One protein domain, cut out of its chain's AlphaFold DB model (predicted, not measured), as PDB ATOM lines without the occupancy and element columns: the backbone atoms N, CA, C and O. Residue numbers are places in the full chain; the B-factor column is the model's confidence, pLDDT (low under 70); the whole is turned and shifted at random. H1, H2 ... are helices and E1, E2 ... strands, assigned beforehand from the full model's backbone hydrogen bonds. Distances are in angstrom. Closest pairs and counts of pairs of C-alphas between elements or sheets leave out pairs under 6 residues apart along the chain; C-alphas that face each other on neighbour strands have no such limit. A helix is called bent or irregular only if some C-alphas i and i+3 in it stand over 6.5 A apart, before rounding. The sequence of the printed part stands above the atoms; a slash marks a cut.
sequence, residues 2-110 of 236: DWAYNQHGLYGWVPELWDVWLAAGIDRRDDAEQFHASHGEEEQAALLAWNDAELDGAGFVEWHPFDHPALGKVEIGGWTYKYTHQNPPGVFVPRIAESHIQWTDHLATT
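AT A GLANCE: This is residues 2 to 110 of the 236 residues of an uncharacterized protein of Chloroflexi bacterium (UniProt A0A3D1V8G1). This is a loose, elongated domain with arms reaching out from a small middle: the hairpin of E1 and E2 reaches toward one end, while H6 and, on a long link, H1 reach toward the other. The short helices H2 and H5 lie between these arms, with H4 running across the long axis beside them and short H3 off to one side. The printed part has 109 residues, with six named helices and two named strands in the order H1, H2, H3, H4, E1, E2, H5, H6; the sheet, E1 - E2, is antiparallel and the class is mixed, helices and strands. The radius of gyration of the C-alphas is 18.5 A, and the C-alphas span 55 by 35 by 30 A.

HOW THE PARTS SIT: The sheet is the hairpin of E1, residues 60 to 68, and E2, residues 72 to 79, antiparallel with 165 degrees between their directions. N 61 and O 78 are 2.9 A apart and N 74 and O 66 are 2.9 A apart, both within hydrogen-bond range. E1 bends by 67 degrees at residue 65. The closest C-alphas of E1 and H4, residues 41 to 55, are those of Phe 60 and Asn 51, 7.5 A apart. With its residues 47 to 50 alone, H4 only just touches H2, residues 20 to 23, with 3 pairs of C-alphas within 8 A; the closest are those of Leu 47 and Trp 21, 6.8 A apart. H2 is close but not clearly touching to H5, residues 81 to 84, where the closest C-alphas, of Val 20 and Thr 84, are 6.5 A apart. H5 is close but not clearly touching to H6, residues 90 to 110, with the closest C-alphas, of Tyr 83 and Gly 90, 7.8 A apart. H4 and H6 are only just apart, at 8.2 A. H1, residues 2 to 8, and H3, residues 32 to 35, touch no helix and are apart from both strands. Every O i to N i+4 pair is within hydrogen-bond range in H1 and H4, and 15 of 17 are in H6; H2, H3 and H5 are too short for such a pair.

IN THESE COORDINATES: E1 is 20.7 A long and E2 22.3 A, from C-alpha 72 at (208.705, 167.782, 158.254) to C-alpha 79. H4 measures 20.2 A. H6 measures 30.9 A and ends with C-alpha 110 at (169.853, 199.629, 186.287); it is irregular, with C-alphas 91 and 94 7.1 A apart. H1, 9.6 A long, begins with C-alpha 2 at (172.129, 187.768, 169.683). H2, H3 and H5 have four residues each.

THE WHOLE: The C-alphas of Gly 72 and Thr 109, the two farthest apart, are 57.9 A from each other. The link from H1 to H2, 11 residues, is long. The printed part has no cut. The mean pLDDT of the printed part is 92.5, and no printed residue is under 70.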
ATOM      1  N   ASP A   2     173.367 187.939 170.451       91.38
ATOM      2  CA  ASP A   2     172.129 187.768 169.683       91.38
ATOM      3  C   ASP A   2     171.191 186.707 170.245       91.38
ATOM      4  O   ASP A   2     169.996 186.936 170.339       91.38
ATOM      5  N   TRP A   3     171.716 185.561 170.686       93.56
ATOM      6  CA  TRP A   3     170.901 184.522 171.318       93.56
ATOM      7  C   TRP A   3     170.151 185.032 172.563       93.56
ATOM      8  O   TRP A   3     168.950 184.799 172.695       93.56
ATOM      9  N   ALA A   4     170.828 185.777 173.446       93.75
ATOM     10  CA  ALA A   4     170.233 186.296 174.678       93.75
ATOM     11  C   ALA A   4     169.133 187.328 174.384       93.75
ATOM     12  O   ALA A   4     168.067 187.298 175.000       93.75
ATOM     13  N   TYR A   5     169.342 188.196 173.395       95.38
ATOM     14  CA  TYR A   5     168.320 189.158 172.992       95.38
ATOM     15  C   TYR A   5     167.177 188.476 172.233       95.38
ATOM     16  O   TYR A   5     166.024 188.537 172.651       95.38
ATOM     17  N   ASN A   6     167.485 187.731 171.175       96.19
ATOM     18  CA  ASN A   6     166.484 187.163 170.277       96.19
ATOM     19  C   ASN A   6     165.637 186.066 170.925       96.19
ATOM     20  O   ASN A   6     164.495 185.894 170.517       96.19
ATOM     21  N   GLN A   7     166.156 185.320 171.908       95.62
ATOM     22  CA  GLN A   7     165.402 184.237 172.563       95.62
ATOM     23  C   GLN A   7     164.896 184.591 173.965       95.62
ATOM     24  O   GLN A   7     163.918 183.996 174.436       95.62
ATOM     25  N   HIS A   8     165.553 185.540 174.641       94.50
ATOM     26  CA  HIS A   8     165.241 185.895 176.028       94.50
ATOM     27  C   HIS A   8     164.863 187.366 176.243       94.50
ATOM     28  O   HIS A   8     164.409 187.710 177.338       94.50
ATOM     29  N   GLY A   9     165.011 188.220 175.226       95.50
ATOM     30  CA  GLY A   9     164.790 189.661 175.327       95.50
ATOM     31  C   GLY A   9     165.747 190.351 176.295       95.50
ATOM     32  O   GLY A   9     165.396 191.374 176.883       95.50
ATOM     33  N   LEU A  10     166.923 189.769 176.528       93.62
ATOM     34  CA  LEU A  10     167.924 190.306 177.441       93.62
ATOM     35  C   LEU A  10     168.961 191.103 176.659       93.62
ATOM     36  O   LEU A  10     169.468 190.636 175.639       93.62
ATOM     37  N   TYR A  11     169.303 192.285 177.160       92.25
ATOM     38  CA  TYR A  11     170.486 192.992 176.691       92.25
ATOM     39  C   TYR A  11     171.735 192.205 177.095       92.25
ATOM     40  O   TYR A  11     171.834 191.704 178.216       92.25
ATOM     41  N   GLY A  12     172.657 192.057 176.150       89.69
ATOM     42  CA  GLY A  12     173.980 191.503 176.392       89.69
ATOM     43  C   GLY A  12     175.019 192.605 176.270       89.69
ATOM     44  O   GLY A  12     174.847 193.530 175.476       89.69
ATOM     45  N   TRP A  13     176.108 192.461 177.015       90.06
ATOM     46  CA  TRP A  13     177.283 193.313 176.898       90.06
ATOM     47  C   TRP A  13     178.527 192.443 176.770       90.06
ATOM     48  O   TRP A  13     178.616 191.388 177.398       90.06
ATOM     49  N   VAL A  14     179.482 192.906 175.969       87.75
ATOM     50  CA  VAL A  14     180.836 192.350 175.889       87.75
ATOM     51  C   VAL A  14     181.783 193.491 176.248       87.75
ATOM     52  O   VAL A  14     182.211 194.224 175.359       87.75
ATOM     53  N   PRO A  15     182.015 193.747 177.547       87.94
ATOM     54  CA  PRO A  15     182.993 194.739 177.953       87.94
ATOM     55  C   PRO A  15     184.396 194.193 177.656       87.94
ATOM     56  O   PRO A  15     184.880 193.284 178.325       87.94
ATOM     57  N   GLU A  16     185.045 194.733 176.629       87.50
ATOM     58  CA  GLU A  16     186.433 194.408 176.299       87.50
ATOM     59  C   GLU A  16     187.357 195.280 177.153       87.50
ATOM     60  O   GLU A  16     187.633 196.432 176.834       87.50
ATOM     61  N   LEU A  17     187.761 194.752 178.313       89.56
ATOM     62  CA  LEU A  17     188.555 195.501 179.301       89.56
ATOM     63  C   LEU A  17     190.058 195.210 179.232       89.56
ATOM     64  O   LEU A  17     190.822 195.755 180.027       89.56
ATOM     65  N   TRP A  18     190.481 194.337 178.318       92.75
ATOM     66  CA  TRP A  18     191.880 193.993 178.109       92.75
ATOM     67  C   TRP A  18     192.338 194.432 176.727       92.75
ATOM     68  O   TRP A  18     191.690 194.123 175.731       92.75
ATOM     69  N   ASP A  19     193.483 195.100 176.697       91.75
ATOM     70  CA  ASP A  19     194.179 195.476 175.480       91.75
ATOM     71  C   ASP A  19     195.684 195.438 175.766       91.75
ATOM     72  O   ASP A  19     196.193 196.158 176.631       91.75
ATOM     73  N   VAL A  20     196.384 194.551 175.061       92.75
ATOM     74  CA  VAL A  20     197.827 194.359 175.215       92.75
ATOM     75  C   VAL A  20     198.620 195.553 174.678       92.75
ATOM     76  O   VAL A  20     199.672 195.881 175.217       92.75
ATOM     77  N   TRP A  21     198.100 196.251 173.665       92.50
ATOM     78  CA  TRP A  21     198.741 197.434 173.099       92.50
ATOM     79  C   TRP A  21     198.643 198.600 174.069       92.50
ATOM     80  O   TRP A  21     199.649 199.246 174.357       92.50
ATOM     81  N   LEU A  22     197.473 198.780 174.686       92.31
ATOM     82  CA  LEU A  22     197.307 199.749 175.763       92.31
ATOM     83  C   LEU A  22     198.220 199.428 176.956       92.31
ATOM     84  O   LEU A  22     198.789 200.341 177.554       92.31
ATOM     85  N   ALA A  23     198.391 198.146 177.296       93.00
ATOM     86  CA  ALA A  23     199.331 197.722 178.335       93.00
ATOM     87  C   ALA A  23     200.793 198.056 177.975       93.00
ATOM     88  O   ALA A  23     201.551 198.461 178.853       93.00
ATOM     89  N   ALA A  24     201.151 197.978 176.690       94.44
ATOM     90  CA  ALA A  24     202.438 198.412 176.148       94.44
ATOM     91  C   ALA A  24     202.552 199.942 175.944       94.44
ATOM     92  O   ALA A  24     203.542 200.420 175.393       94.44
ATOM     93  N   GLY A  25     201.563 200.727 176.392       93.38
ATOM     94  CA  GLY A  25     201.573 202.191 176.312       93.38
ATOM     95  C   GLY A  25     201.099 202.770 174.975       93.38
ATOM     96  O   GLY A  25     201.277 203.963 174.735       93.38
ATOM     97  N   ILE A  26     200.487 201.954 174.119       91.75
ATOM     98  CA  ILE A  26     199.982 202.340 172.798       91.75
ATOM     99  C   ILE A  26     198.455 202.444 172.877       91.75
ATOM    100  O   ILE A  26     197.750 201.439 172.882       91.75
ATOM    101  N   ASP A  27     197.935 203.670 172.960       90.06
ATOM    102  CA  ASP A  27     196.492 203.923 173.038       90.06
ATOM    103  C   ASP A  27     195.915 204.276 171.662       90.06
ATOM    104  O   ASP A  27     196.275 205.288 171.063       90.06
ATOM    105  N   ARG A  28     195.003 203.433 171.172       82.56
ATOM    106  CA  ARG A  28     194.317 203.591 169.878       82.56
ATOM    107  C   ARG A  28     192.795 203.552 170.003       82.56
ATOM    108  O   ARG A  28     192.097 203.406 169.006       82.56
ATOM    109  N   ARG A  29     192.256 203.658 171.222       82.12
ATOM    110  CA  ARG A  29     190.825 203.418 171.487       82.12
ATOM    111  C   ARG A  29     189.886 204.381 170.759       82.12
ATOM    112  O   ARG A  29     188.751 204.010 170.479       82.12
ATOM    113  N   ASP A  30     190.366 205.577 170.426       79.44
ATOM    114  CA  ASP A  30     189.583 206.606 169.733       79.44
ATOM    115  C   ASP A  30     189.729 206.566 168.199       79.44
ATOM    116  O   ASP A  30     189.062 207.331 167.499       79.44
ATOM    117  N   ASP A  31     190.566 205.676 167.656       79.69
ATOM    118  CA  ASP A  31     190.820 205.562 166.219       79.69
ATOM    119  C   ASP A  31     190.480 204.152 165.716       79.69
ATOM    120  O   ASP A  31     191.281 203.216 165.765       79.69
ATOM    121  N   ALA A  32     189.255 204.008 165.203       75.38
ATOM    122  CA  ALA A  32     188.747 202.743 164.682       75.38
ATOM    123  C   ALA A  32     189.536 202.221 163.464       75.38
ATOM    124  O   ALA A  32     189.574 201.009 163.242       75.38
ATOM    125  N   GLU A  33     190.166 203.101 162.679       76.50
ATOM    126  CA  GLU A  33     191.003 202.692 161.547       76.50
ATOM    127  C   GLU A  33     192.330 202.111 162.050       76.50
ATOM    128  O   GLU A  33     192.769 201.060 161.577       76.50
ATOM    129  N   GLN A  34     192.934 202.737 163.064       73.69
ATOM    130  CA  GLN A  34     194.177 202.258 163.672       73.69
ATOM    131  C   GLN A  34     193.987 201.030 164.562       73.69
ATOM    132  O   GLN A  34     194.907 200.218 164.675       73.69
ATOM    133  N   PHE A  35     192.806 200.842 165.151       71.69
ATOM    134  CA  PHE A  35     192.504 199.676 165.982       71.69
ATOM    135  C   PHE A  35     192.676 198.346 165.222       71.69
ATOM    136  O   PHE A  35     193.127 197.351 165.788       71.69
ATOM    137  N   HIS A  36     192.374 198.327 163.919       70.94
ATOM    138  CA  HIS A  36     192.540 197.150 163.053       70.94
ATOM    139  C   HIS A  36     193.774 197.210 162.142       70.94
ATOM    140  O   HIS A  36     194.011 196.281 161.362       70.94
ATOM    141  N   ALA A  37     194.555 198.287 162.213       79.62
ATOM    142  CA  ALA A  37     195.729 198.455 161.377       79.62
ATOM    143  C   ALA A  37     196.856 197.487 161.772       79.62
ATOM    144  O   ALA A  37     196.962 197.005 162.902       79.62
ATOM    145  N   SER A  38     197.741 197.219 160.809       79.56
ATOM    146  CA  SER A  38     199.002 196.536 161.101       79.56
ATOM    147  C   SER A  38     199.865 197.406 162.015       79.56
ATOM    148  O   SER A  38     199.886 198.627 161.872       79.56
ATOM    149  N   HIS A  39     200.573 196.775 162.947       81.69
ATOM    150  CA  HIS A  39     201.431 197.470 163.906       81.69
ATOM    151  C   HIS A  39     202.835 197.629 163.330       81.69
ATOM    152  O   HIS A  39     203.369 196.688 162.733       81.69
ATOM    153  N   GLY A  40     203.407 198.823 163.488       89.19
ATOM    154  CA  GLY A  40     204.754 199.133 163.016       89.19
ATOM    155  C   GLY A  40     205.832 198.424 163.837       89.19
ATOM    156  O   GLY A  40     205.571 197.922 164.930       89.19
ATOM    157  N   GLU A  41     207.068 198.403 163.335       92.31
ATOM    158  CA  GLU A  41     208.199 197.767 164.031       92.31
ATOM    159  C   GLU A  41     208.441 198.357 165.428       92.31
ATOM    160  O   GLU A  41     208.726 197.619 166.365       92.31
ATOM    161  N   GLU A  42     208.276 199.672 165.585       92.94
ATOM    162  CA  GLU A  42     208.469 200.367 166.865       92.94
ATOM    163  C   GLU A  42     207.442 199.928 167.920       92.94
ATOM    164  O   GLU A  42     207.781 199.703 169.079       92.94
ATOM    165  N   GLU A  43     206.195 199.709 167.507       92.12
ATOM    166  CA  GLU A  43     205.118 199.241 168.382       92.12
ATOM    167  C   GLU A  43     205.294 197.772 168.759       92.12
ATOM    168  O   GLU A  43     205.088 197.388 169.907       92.12
ATOM    169  N   GLN A  44     205.726 196.948 167.803       92.81
ATOM    170  CA  GLN A  44     206.084 195.552 168.056       92.81
ATOM    171  C   GLN A  44     207.267 195.455 169.031       92.81
ATOM    172  O   GLN A  44     207.262 194.614 169.929       92.81
ATOM    173  N   ALA A  45     208.263 196.337 168.894       94.88
ATOM    174  CA  ALA A  45     209.383 196.426 169.823       94.88
ATOM    175  C   ALA A  45     208.932 196.883 171.218       94.88
ATOM    176  O   ALA A  45     209.373 196.312 172.215       94.88
ATOM    177  N   ALA A  46     208.019 197.855 171.306       96.25
ATOM    178  CA  ALA A  46     207.423 198.275 172.573       96.25
ATOM    179  C   ALA A  46     206.644 197.134 173.248       96.25
ATOM    180  O   ALA A  46     206.752 196.942 174.457       96.25
ATOM    181  N   LEU A  47     205.917 196.329 172.470       95.50
ATOM    182  CA  LEU A  47     205.196 195.166 172.978       95.50
ATOM    183  C   LEU A  47     206.147 194.085 173.525       95.50
ATOM    184  O   LEU A  47     205.880 193.509 174.579       95.50
ATOM    185  N   LEU A  48     207.271 193.829 172.848       95.62
ATOM    186  CA  LEU A  48     208.323 192.941 173.360       95.62
ATOM    187  C   LEU A  48     208.951 193.493 174.645       95.62
ATOM    188  O   LEU A  48     209.070 192.760 175.620       95.62
ATOM    189  N   ALA A  49     209.261 194.792 174.688       97.12
ATOM    190  CA  ALA A  49     209.798 195.436 175.886       97.12
ATOM    191  C   ALA A  49     208.823 195.357 177.076       97.12
ATOM    192  O   ALA A  49     209.244 195.117 178.206       97.12
ATOM    193  N   TRP A  50     207.519 195.512 176.828       97.31
ATOM    194  CA  TRP A  50     206.477 195.299 177.833       97.31
ATOM    195  C   TRP A  50     206.462 193.853 178.340       97.31
ATOM    196  O   TRP A  50     206.401 193.624 179.545       97.31
ATOM    197  N   ASN A  51     206.558 192.871 177.442       97.38
ATOM    198  CA  ASN A  51     206.615 191.458 177.812       97.38
ATOM    199  C   ASN A  51     207.843 191.129 178.674       97.38
ATOM    200  O   ASN A  51     207.725 190.395 179.653       97.38
ATOM    201  N   ASP A  52     209.001 191.693 178.345       97.12
ATOM    202  CA  ASP A  52     210.219 191.510 179.133       97.12
ATOM    203  C   ASP A  52     210.089 192.136 180.526       97.12
ATOM    204  O   ASP A  52     210.523 191.543 181.510       97.12
ATOM    205  N   ALA A  53     209.462 193.312 180.622       97.25
ATOM    206  CA  ALA A  53     209.319 194.048 181.874       97.25
ATOM    207  C   ALA A  53     208.233 193.482 182.808       97.25
ATOM    208  O   ALA A  53     208.440 193.417 184.017       97.25
ATOM    209  N   GLU A  54     207.073 193.107 182.267       96.31
ATOM    210  CA  GLU A  54     205.890 192.744 183.061       96.31
ATOM    211  C   GLU A  54     205.690 191.230 183.190       96.31
ATOM    212  O   GLU A  54     205.035 190.771 184.127       96.31
ATOM    213  N   LEU A  55     206.209 190.449 182.237       95.94
ATOM    214  CA  LEU A  55     205.988 189.001 182.149       95.94
ATOM    215  C   LEU A  55     207.285 188.187 182.194       95.94
ATOM    216  O   LEU A  55     207.231 186.978 181.962       95.94
ATOM    217  N   ASP A  56     208.433 188.820 182.449       96.06
ATOM    218  CA  ASP A  56     209.758 188.188 182.412       96.06
ATOM    219  C   ASP A  56     210.002 187.409 181.101       96.06
ATOM    220  O   ASP A  56     210.572 186.316 181.089       96.06
ATOM    221  N   GLY A  57     209.490 187.927 179.981       95.56
ATOM    222  CA  GLY A  57     209.613 187.300 178.665       95.56
ATOM    223  C   GLY A  57     208.574 186.206 178.366       95.56
ATOM    224  O   GLY A  57     208.419 185.815 177.209       95.56
ATOM    225  N   ALA A  58     207.808 185.732 179.357       94.69
ATOM    226  CA  ALA A  58     206.979 184.523 179.252       94.69
ATOM    227  C   ALA A  58     205.825 184.599 178.233       94.69
ATOM    228  O   ALA A  58     205.266 183.571 177.842       94.69
ATOM    229  N   GLY A  59     205.442 185.799 177.797       95.19
ATOM    230  CA  GLY A  59     204.416 186.008 176.780       95.19
ATOM    231  C   GLY A  59     204.860 185.639 175.362       95.19
ATOM    232  O   GLY A  59     203.990 185.416 174.515       95.19
ATOM    233  N   PHE A  60     206.164 185.502 175.102       96.06
ATOM    234  CA  PHE A  60     206.722 185.183 173.789       96.06
ATOM    235  C   PHE A  60     207.611 183.940 173.857       96.06
ATOM    236  O   PHE A  60     208.567 183.874 174.623       96.06
ATOM    237  N   VAL A  61     207.310 182.942 173.030       95.62
ATOM    238  CA  VAL A  61     208.132 181.737 172.908       95.62
ATOM    239  C   VAL A  61     209.154 181.966 171.806       95.62
ATOM    240  O   VAL A  61     208.779 182.191 170.654       95.62
ATOM    241  N   GLU A  62     210.441 181.881 172.136       94.94
ATOM    242  CA  GLU A  62     211.493 181.932 171.122       94.94
ATOM    243  C   GLU A  62     211.277 180.848 170.058       94.94
ATOM    244  O   GLU A  62     210.984 179.682 170.361       94.94
ATOM    245  N   TRP A  63     211.403 181.250 168.792       96.38
ATOM    246  CA  TRP A  63     211.260 180.341 167.663       96.38
ATOM    247  C   TRP A  63     212.330 179.263 167.724       96.38
ATOM    248  O   TRP A  63     213.521 179.554 167.831       96.38
ATOM    249  N   HIS A  64     211.895 178.011 167.645       96.88
ATOM    250  CA  HIS A  64     212.797 176.873 167.657       96.88
ATOM    251  C   HIS A  64     212.373 175.808 166.642       96.88
ATOM    252  O   HIS A  64     211.179 175.657 166.356       96.88
ATOM    253  N   PRO A  65     213.337 175.040 166.098       97.81
ATOM    254  CA  PRO A  65     213.042 173.962 165.166       97.81
ATOM    255  C   PRO A  65     212.197 172.855 165.804       97.81
ATOM    256  O   PRO A  65     212.422 172.456 166.947       97.81
ATOM    257  N   PHE A  66     211.275 172.303 165.023       97.62
ATOM    258  CA  PHE A  66     210.411 171.192 165.392       97.62
ATOM    259  C   PHE A  66     210.197 170.253 164.197       97.62
ATOM    260  O   PHE A  66     209.880 170.690 163.090       97.62
ATOM    261  N   ASP A  67     210.348 168.945 164.415       97.69
ATOM    262  CA  ASP A  67     210.094 167.919 163.398       97.69
ATOM    263  C   ASP A  67     208.628 167.459 163.471       97.69
ATOM    264  O   ASP A  67     208.263 166.564 164.238       97.69
ATOM    265  N   HIS A  68     207.758 168.078 162.668       97.12
ATOM    266  CA  HIS A  68     206.331 167.766 162.656       97.12
ATOM    267  C   HIS A  68     206.032 166.487 161.845       97.12
ATOM    268  O   HIS A  68     206.439 166.401 160.681       97.12
ATOM    269  N   PRO A  69     205.221 165.536 162.361       96.56
ATOM    270  CA  PRO A  69     204.996 164.228 161.727       96.56
ATOM    271  C   PRO A  69     204.498 164.262 160.275       96.56
ATOM    272  O   PRO A  69     204.803 163.360 159.502       96.56
ATOM    273  N   ALA A  70     203.728 165.289 159.903       97.75
ATOM    274  CA  ALA A  70     203.176 165.441 158.552       97.75
ATOM    275  C   ALA A  70     203.830 166.559 157.721       97.75
ATOM    276  O   ALA A  70     203.674 166.570 156.505       97.75
ATOM    277  N   LEU A  71     204.519 167.514 158.359       96.62
ATOM    278  CA  LEU A  71     205.023 168.724 157.683       96.62
ATOM    279  C   LEU A  71     206.552 168.716 157.536       96.62
ATOM    280  O   LEU A  71     207.095 169.537 156.806       96.62
ATOM    281  N   GLY A  72     207.247 167.782 158.193       96.69
ATOM    282  CA  GLY A  72     208.705 167.782 158.254       96.69
ATOM    283  C   GLY A  72     209.226 168.893 159.167       96.69
ATOM    284  O   GLY A  72     208.588 169.232 160.165       96.69
ATOM    285  N   LYS A  73     210.395 169.446 158.831       97.19
ATOM    286  CA  LYS A  73     211.052 170.505 159.609       97.19
ATOM    287  C   LYS A  73     210.273 171.814 159.516       97.19
ATOM    288  O   LYS A  73     210.160 172.384 158.434       97.19
ATOM    289  N   VAL A  74     209.792 172.292 160.656       97.56
ATOM    290  CA  VAL A  74     209.136 173.593 160.826       97.56
ATOM    291  C   VAL A  74     209.752 174.323 162.017       97.56
ATOM    292  O   VAL A  74     210.526 173.736 162.769       97.56
ATOM    293  N   GLU A  75     209.413 175.593 162.204       97.44
ATOM    294  CA  GLU A  75     209.708 176.321 163.440       97.44
ATOM    295  C   GLU A  75     208.406 176.574 164.196       97.44
ATOM    296  O   GLU A  75     207.354 176.787 163.585       97.44
ATOM    297  N   ILE A  76     208.467 176.531 165.524       96.38
ATOM    298  CA  ILE A  76     207.345 176.865 166.403       96.38
ATOM    299  C   ILE A  76     207.795 177.903 167.429       96.38
ATOM    300  O   ILE A  76     208.923 177.860 167.916       96.38
ATOM    301  N   GLY A  77     206.919 178.854 167.733       95.38
ATOM    302  CA  GLY A  77     207.227 179.982 168.601       95.38
ATOM    303  C   GLY A  77     206.252 181.132 168.391       95.38
ATOM    304  O   GLY A  77     205.157 180.950 167.850       95.38
ATOM    305  N   GLY A  78     206.665 182.319 168.821       95.31
ATOM    306  CA  GLY A  78     205.887 183.545 168.746       95.31
ATOM    307  C   GLY A  78     205.078 183.832 170.009       95.31
ATOM    308  O   GLY A  78     205.259 183.226 171.067       95.31
ATOM    309  N   TRP A  79     204.160 184.789 169.890       95.62
ATOM    310  CA  TRP A  79     203.300 185.211 170.988       95.62
ATOM    311  C   TRP A  79     202.388 184.086 171.470       95.62
ATOM    312  O   TRP A  79     201.689 183.436 170.689       95.62
ATOM    313  N   THR A  80     202.282 183.950 172.788       94.38
ATOM    314  CA  THR A  80     201.236 183.161 173.446       94.38
ATOM    315  C   THR A  80     199.905 183.911 173.353       94.38
ATOM    316  O   THR A  80     199.355 184.403 174.335       94.38
ATOM    317  N   TYR A  81     199.374 184.030 172.133       92.75
ATOM    318  CA  TYR A  81     198.260 184.917 171.784       92.75
ATOM    319  C   TYR A  81     197.062 184.781 172.732       92.75
ATOM    320  O   TYR A  81     196.451 185.772 173.129       92.75
ATOM    321  N   LYS A  82     196.760 183.551 173.165       92.50
ATOM    322  CA  LYS A  82     195.648 183.271 174.078       92.50
ATOM    323  C   LYS A  82     195.786 183.954 175.442       92.50
ATOM    324  O   LYS A  82     194.757 184.299 176.016       92.50
ATOM    325  N   TYR A  83     197.012 184.124 175.933       91.56
ATOM    326  CA  TYR A  83     197.345 184.611 177.277       91.56
ATOM    327  C   TYR A  83     198.021 185.988 177.277       91.56
ATOM    328  O   TYR A  83     198.475 186.439 178.322       91.56
ATOM    329  N   THR A  84     198.105 186.634 176.114       93.31
ATOM    330  CA  THR A  84     198.668 187.982 175.957       93.31
ATOM    331  C   THR A  84     197.705 188.894 175.221       93.31
ATOM    332  O   THR A  84     197.361 189.945 175.733       93.31
ATOM    333  N   HIS A  85     197.220 188.492 174.046       91.94
ATOM    334  CA  HIS A  85     196.388 189.340 173.193       91.94
ATOM    335  C   HIS A  85     194.902 189.124 173.467       91.94
ATOM    336  O   HIS A  85     194.165 190.071 173.714       91.94
ATOM    337  N   GLN A  86     194.451 187.865 173.445       90.25
ATOM    338  CA  GLN A  86     193.032 187.557 173.605       90.25
ATOM    339  C   GLN A  86     192.567 187.680 175.060       90.25
ATOM    340  O   GLN A  86     191.421 188.044 175.306       90.25
ATOM    341  N   ASN A  87     193.420 187.319 176.017       92.62
ATOM    342  CA  ASN A  87     193.122 187.426 177.441       92.62
ATOM    343  C   ASN A  87     194.303 188.073 178.156       92.62
ATOM    344  O   ASN A  87     195.442 187.878 177.718       92.62
ATOM    345  N   PRO A  88     194.043 188.766 179.276       94.12
ATOM    346  CA  PRO A  88     195.107 189.272 180.120       94.12
ATOM    347  C   PRO A  88     195.995 188.123 180.616       94.12
ATOM    348  O   PRO A  88     195.473 187.072 181.012       94.12
ATOM    349  N   PRO A  89     197.320 188.331 180.675       95.12
ATOM    350  CA  PRO A  89     198.201 187.473 181.447       95.12
ATOM    351  C   PRO A  89     197.742 187.391 182.908       95.12
ATOM    352  O   PRO A  89     197.124 188.321 183.437       95.12
ATOM    353  N   GLY A  90     198.078 186.292 183.589       93.50
ATOM    354  CA  GLY A  90     197.572 185.987 184.934       93.50
ATOM    355  C   GLY A  90     197.760 187.112 185.959       93.50
ATOM    356  O   GLY A  90     196.863 187.357 186.762       93.50
ATOM    357  N   VAL A  91     198.877 187.842 185.888       93.94
ATOM    358  CA  VAL A  91     199.190 188.965 186.791       93.94
ATOM    359  C   VAL A  91     198.221 190.148 186.650       93.94
ATOM    360  O   VAL A  91     197.979 190.859 187.621       93.94
ATOM    361  N   PHE A  92     197.597 190.323 185.481       94.75
ATOM    362  CA  PHE A  92     196.642 191.401 185.211       94.75
ATOM    363  C   PHE A  92     195.185 191.006 185.493       94.75
ATOM    364  O   PHE A  92     194.329 191.882 185.638       94.75
ATOM    365  N   VAL A  93     194.887 189.706 185.620       94.44
ATOM    366  CA  VAL A  93     193.523 189.197 185.849       94.44
ATOM    367  C   VAL A  93     192.827 189.854 187.052       94.44
ATOM    368  O   VAL A  93     191.673 190.247 186.883       94.44
ATOM    369  N   PRO A  94     193.462 190.048 188.231       95.69
ATOM    370  CA  PRO A  94     192.790 190.669 189.377       95.69
ATOM    371  C   PRO A  94     192.270 192.084 189.092       95.69
ATOM    372  O   PRO A  94     191.123 192.390 189.411       95.69
ATOM    373  N   ARG A  95     193.072 192.924 188.423       93.81
ATOM    374  CA  ARG A  95     192.675 194.288 188.034       93.81
ATOM    375  C   ARG A  95     191.513 194.265 187.040       93.81
ATOM    376  O   ARG A  95     190.560 195.026 187.183       93.81
ATOM    377  N   ILE A  96     191.576 193.386 186.040       94.25
ATOM    378  CA  ILE A  96     190.499 193.245 185.051       94.25
ATOM    379  C   ILE A  96     189.205 192.756 185.710       94.25
ATOM    380  O   ILE A  96     188.121 193.232 185.367       94.25
ATOM    381  N   ALA A  97     189.305 191.836 186.670       94.62
ATOM    382  CA  ALA A  97     188.162 191.351 187.431       94.62
ATOM    383  C   ALA A  97     187.510 192.472 188.256       94.62
ATOM    384  O   ALA A  97     186.287 192.582 188.261       94.62
ATOM    385  N   GLU A  98     188.297 193.345 188.889       96.00
ATOM    386  CA  GLU A  98     187.775 194.496 189.632       96.00
ATOM    387  C   GLU A  98     186.951 195.437 188.738       96.00
ATOM    388  O   GLU A  98     185.826 195.800 189.088       96.00
ATOM    389  N   SER A  99     187.445 195.765 187.540       94.25
ATOM    390  CA  SER A  99     186.689 196.583 186.581       94.25
ATOM    391  C   SER A  99     185.406 195.891 186.102       94.25
ATOM    392  O   SER A  99     184.364 196.536 185.982       94.25
ATOM    393  N   HIS A 100     185.439 194.570 185.889       94.50
ATOM    394  CA  HIS A 100     184.232 193.802 185.569       94.50
ATOM    395  C   HIS A 100     183.208 193.826 186.706       94.50
ATOM    396  O   HIS A 100     182.010 193.916 186.434       94.50
ATOM    397  N   ILE A 101     183.649 193.761 187.966       95.62
ATOM    398  CA  ILE A 101     182.758 193.827 189.130       95.62
ATOM    399  C   ILE A 101     182.058 195.184 189.170       95.62
ATOM    400  O   ILE A 101     180.836 195.218 189.276       95.62
ATOM    401  N   GLN A 102     182.798 196.284 189.009       95.00
ATOM    402  CA  GLN A 102     182.224 197.635 188.993       95.00
ATOM    403  C   GLN A 102     181.203 197.812 187.860       95.00
ATOM    404  O   GLN A 102     180.110 198.336 188.077       95.00
ATOM    405  N   TRP A 103     181.527 197.328 186.659       94.62
ATOM    406  CA  TRP A 103     180.600 197.324 185.528       94.62
ATOM    407  C   TRP A 103     179.340 196.490 185.807       94.62
ATOM    408  O   TRP A 103     178.221 196.929 185.544       94.62
ATOM    409  N   THR A 104     179.510 195.297 186.373       94.75
ATOM    410  CA  THR A 104     178.394 194.398 186.698       94.75
ATOM    411  C   THR A 104     177.492 194.985 187.779       94.75
ATOM    412  O   THR A 104     176.270 194.920 187.653       94.75
ATOM    413  N   ASP A 105     178.074 195.597 188.810       95.62
ATOM    414  CA  ASP A 105     177.333 196.284 189.868       95.62
ATOM    415  C   ASP A 105     176.535 197.458 189.294       95.62
ATOM    416  O   ASP A 105     175.326 197.556 189.510       95.62
ATOM    417  N   HIS A 106     177.159 198.271 188.434       94.50
ATOM    418  CA  HIS A 106     176.455 199.322 187.708       94.50
ATOM    419  C   HIS A 106     175.244 198.772 186.942       94.50
ATOM    420  O   HIS A 106     174.135 199.277 187.123       94.50
ATOM    421  N   LEU A 107     175.406 197.703 186.152       94.12
ATOM    422  CA  LEU A 107     174.286 197.065 185.455       94.12
ATOM    423  C   LEU A 107     173.194 196.594 186.424       94.12
ATOM    424  O   LEU A 107     172.013 196.822 186.152       94.12
ATOM    425  N   ALA A 108     173.560 196.010 187.566       93.62
ATOM    426  CA  ALA A 108     172.600 195.596 188.586       93.62
ATOM    427  C   ALA A 108     171.771 196.782 189.106       93.62
ATOM    428  O   ALA A 108     170.554 196.657 189.248       93.62
ATOM    429  N   THR A 109     172.378 197.962 189.284       93.75
ATOM    430  CA  THR A 109     171.638 199.178 189.678       93.75
ATOM    431  C   THR A 109     170.645 199.673 188.625       93.75
ATOM    432  O   THR A 109     169.732 200.426 188.961       93.75
ATOM    433  N   THR A 110     170.788 199.258 187.361       94.06
ATOM    434  CA  THR A 110     169.853 199.629 186.287       94.06
ATOM    435  C   THR A 110     168.653 198.692 186.178       94.06
ATOM    436  O   THR A 110     167.648 199.074 185.576       94.06
TER     437      THR A 110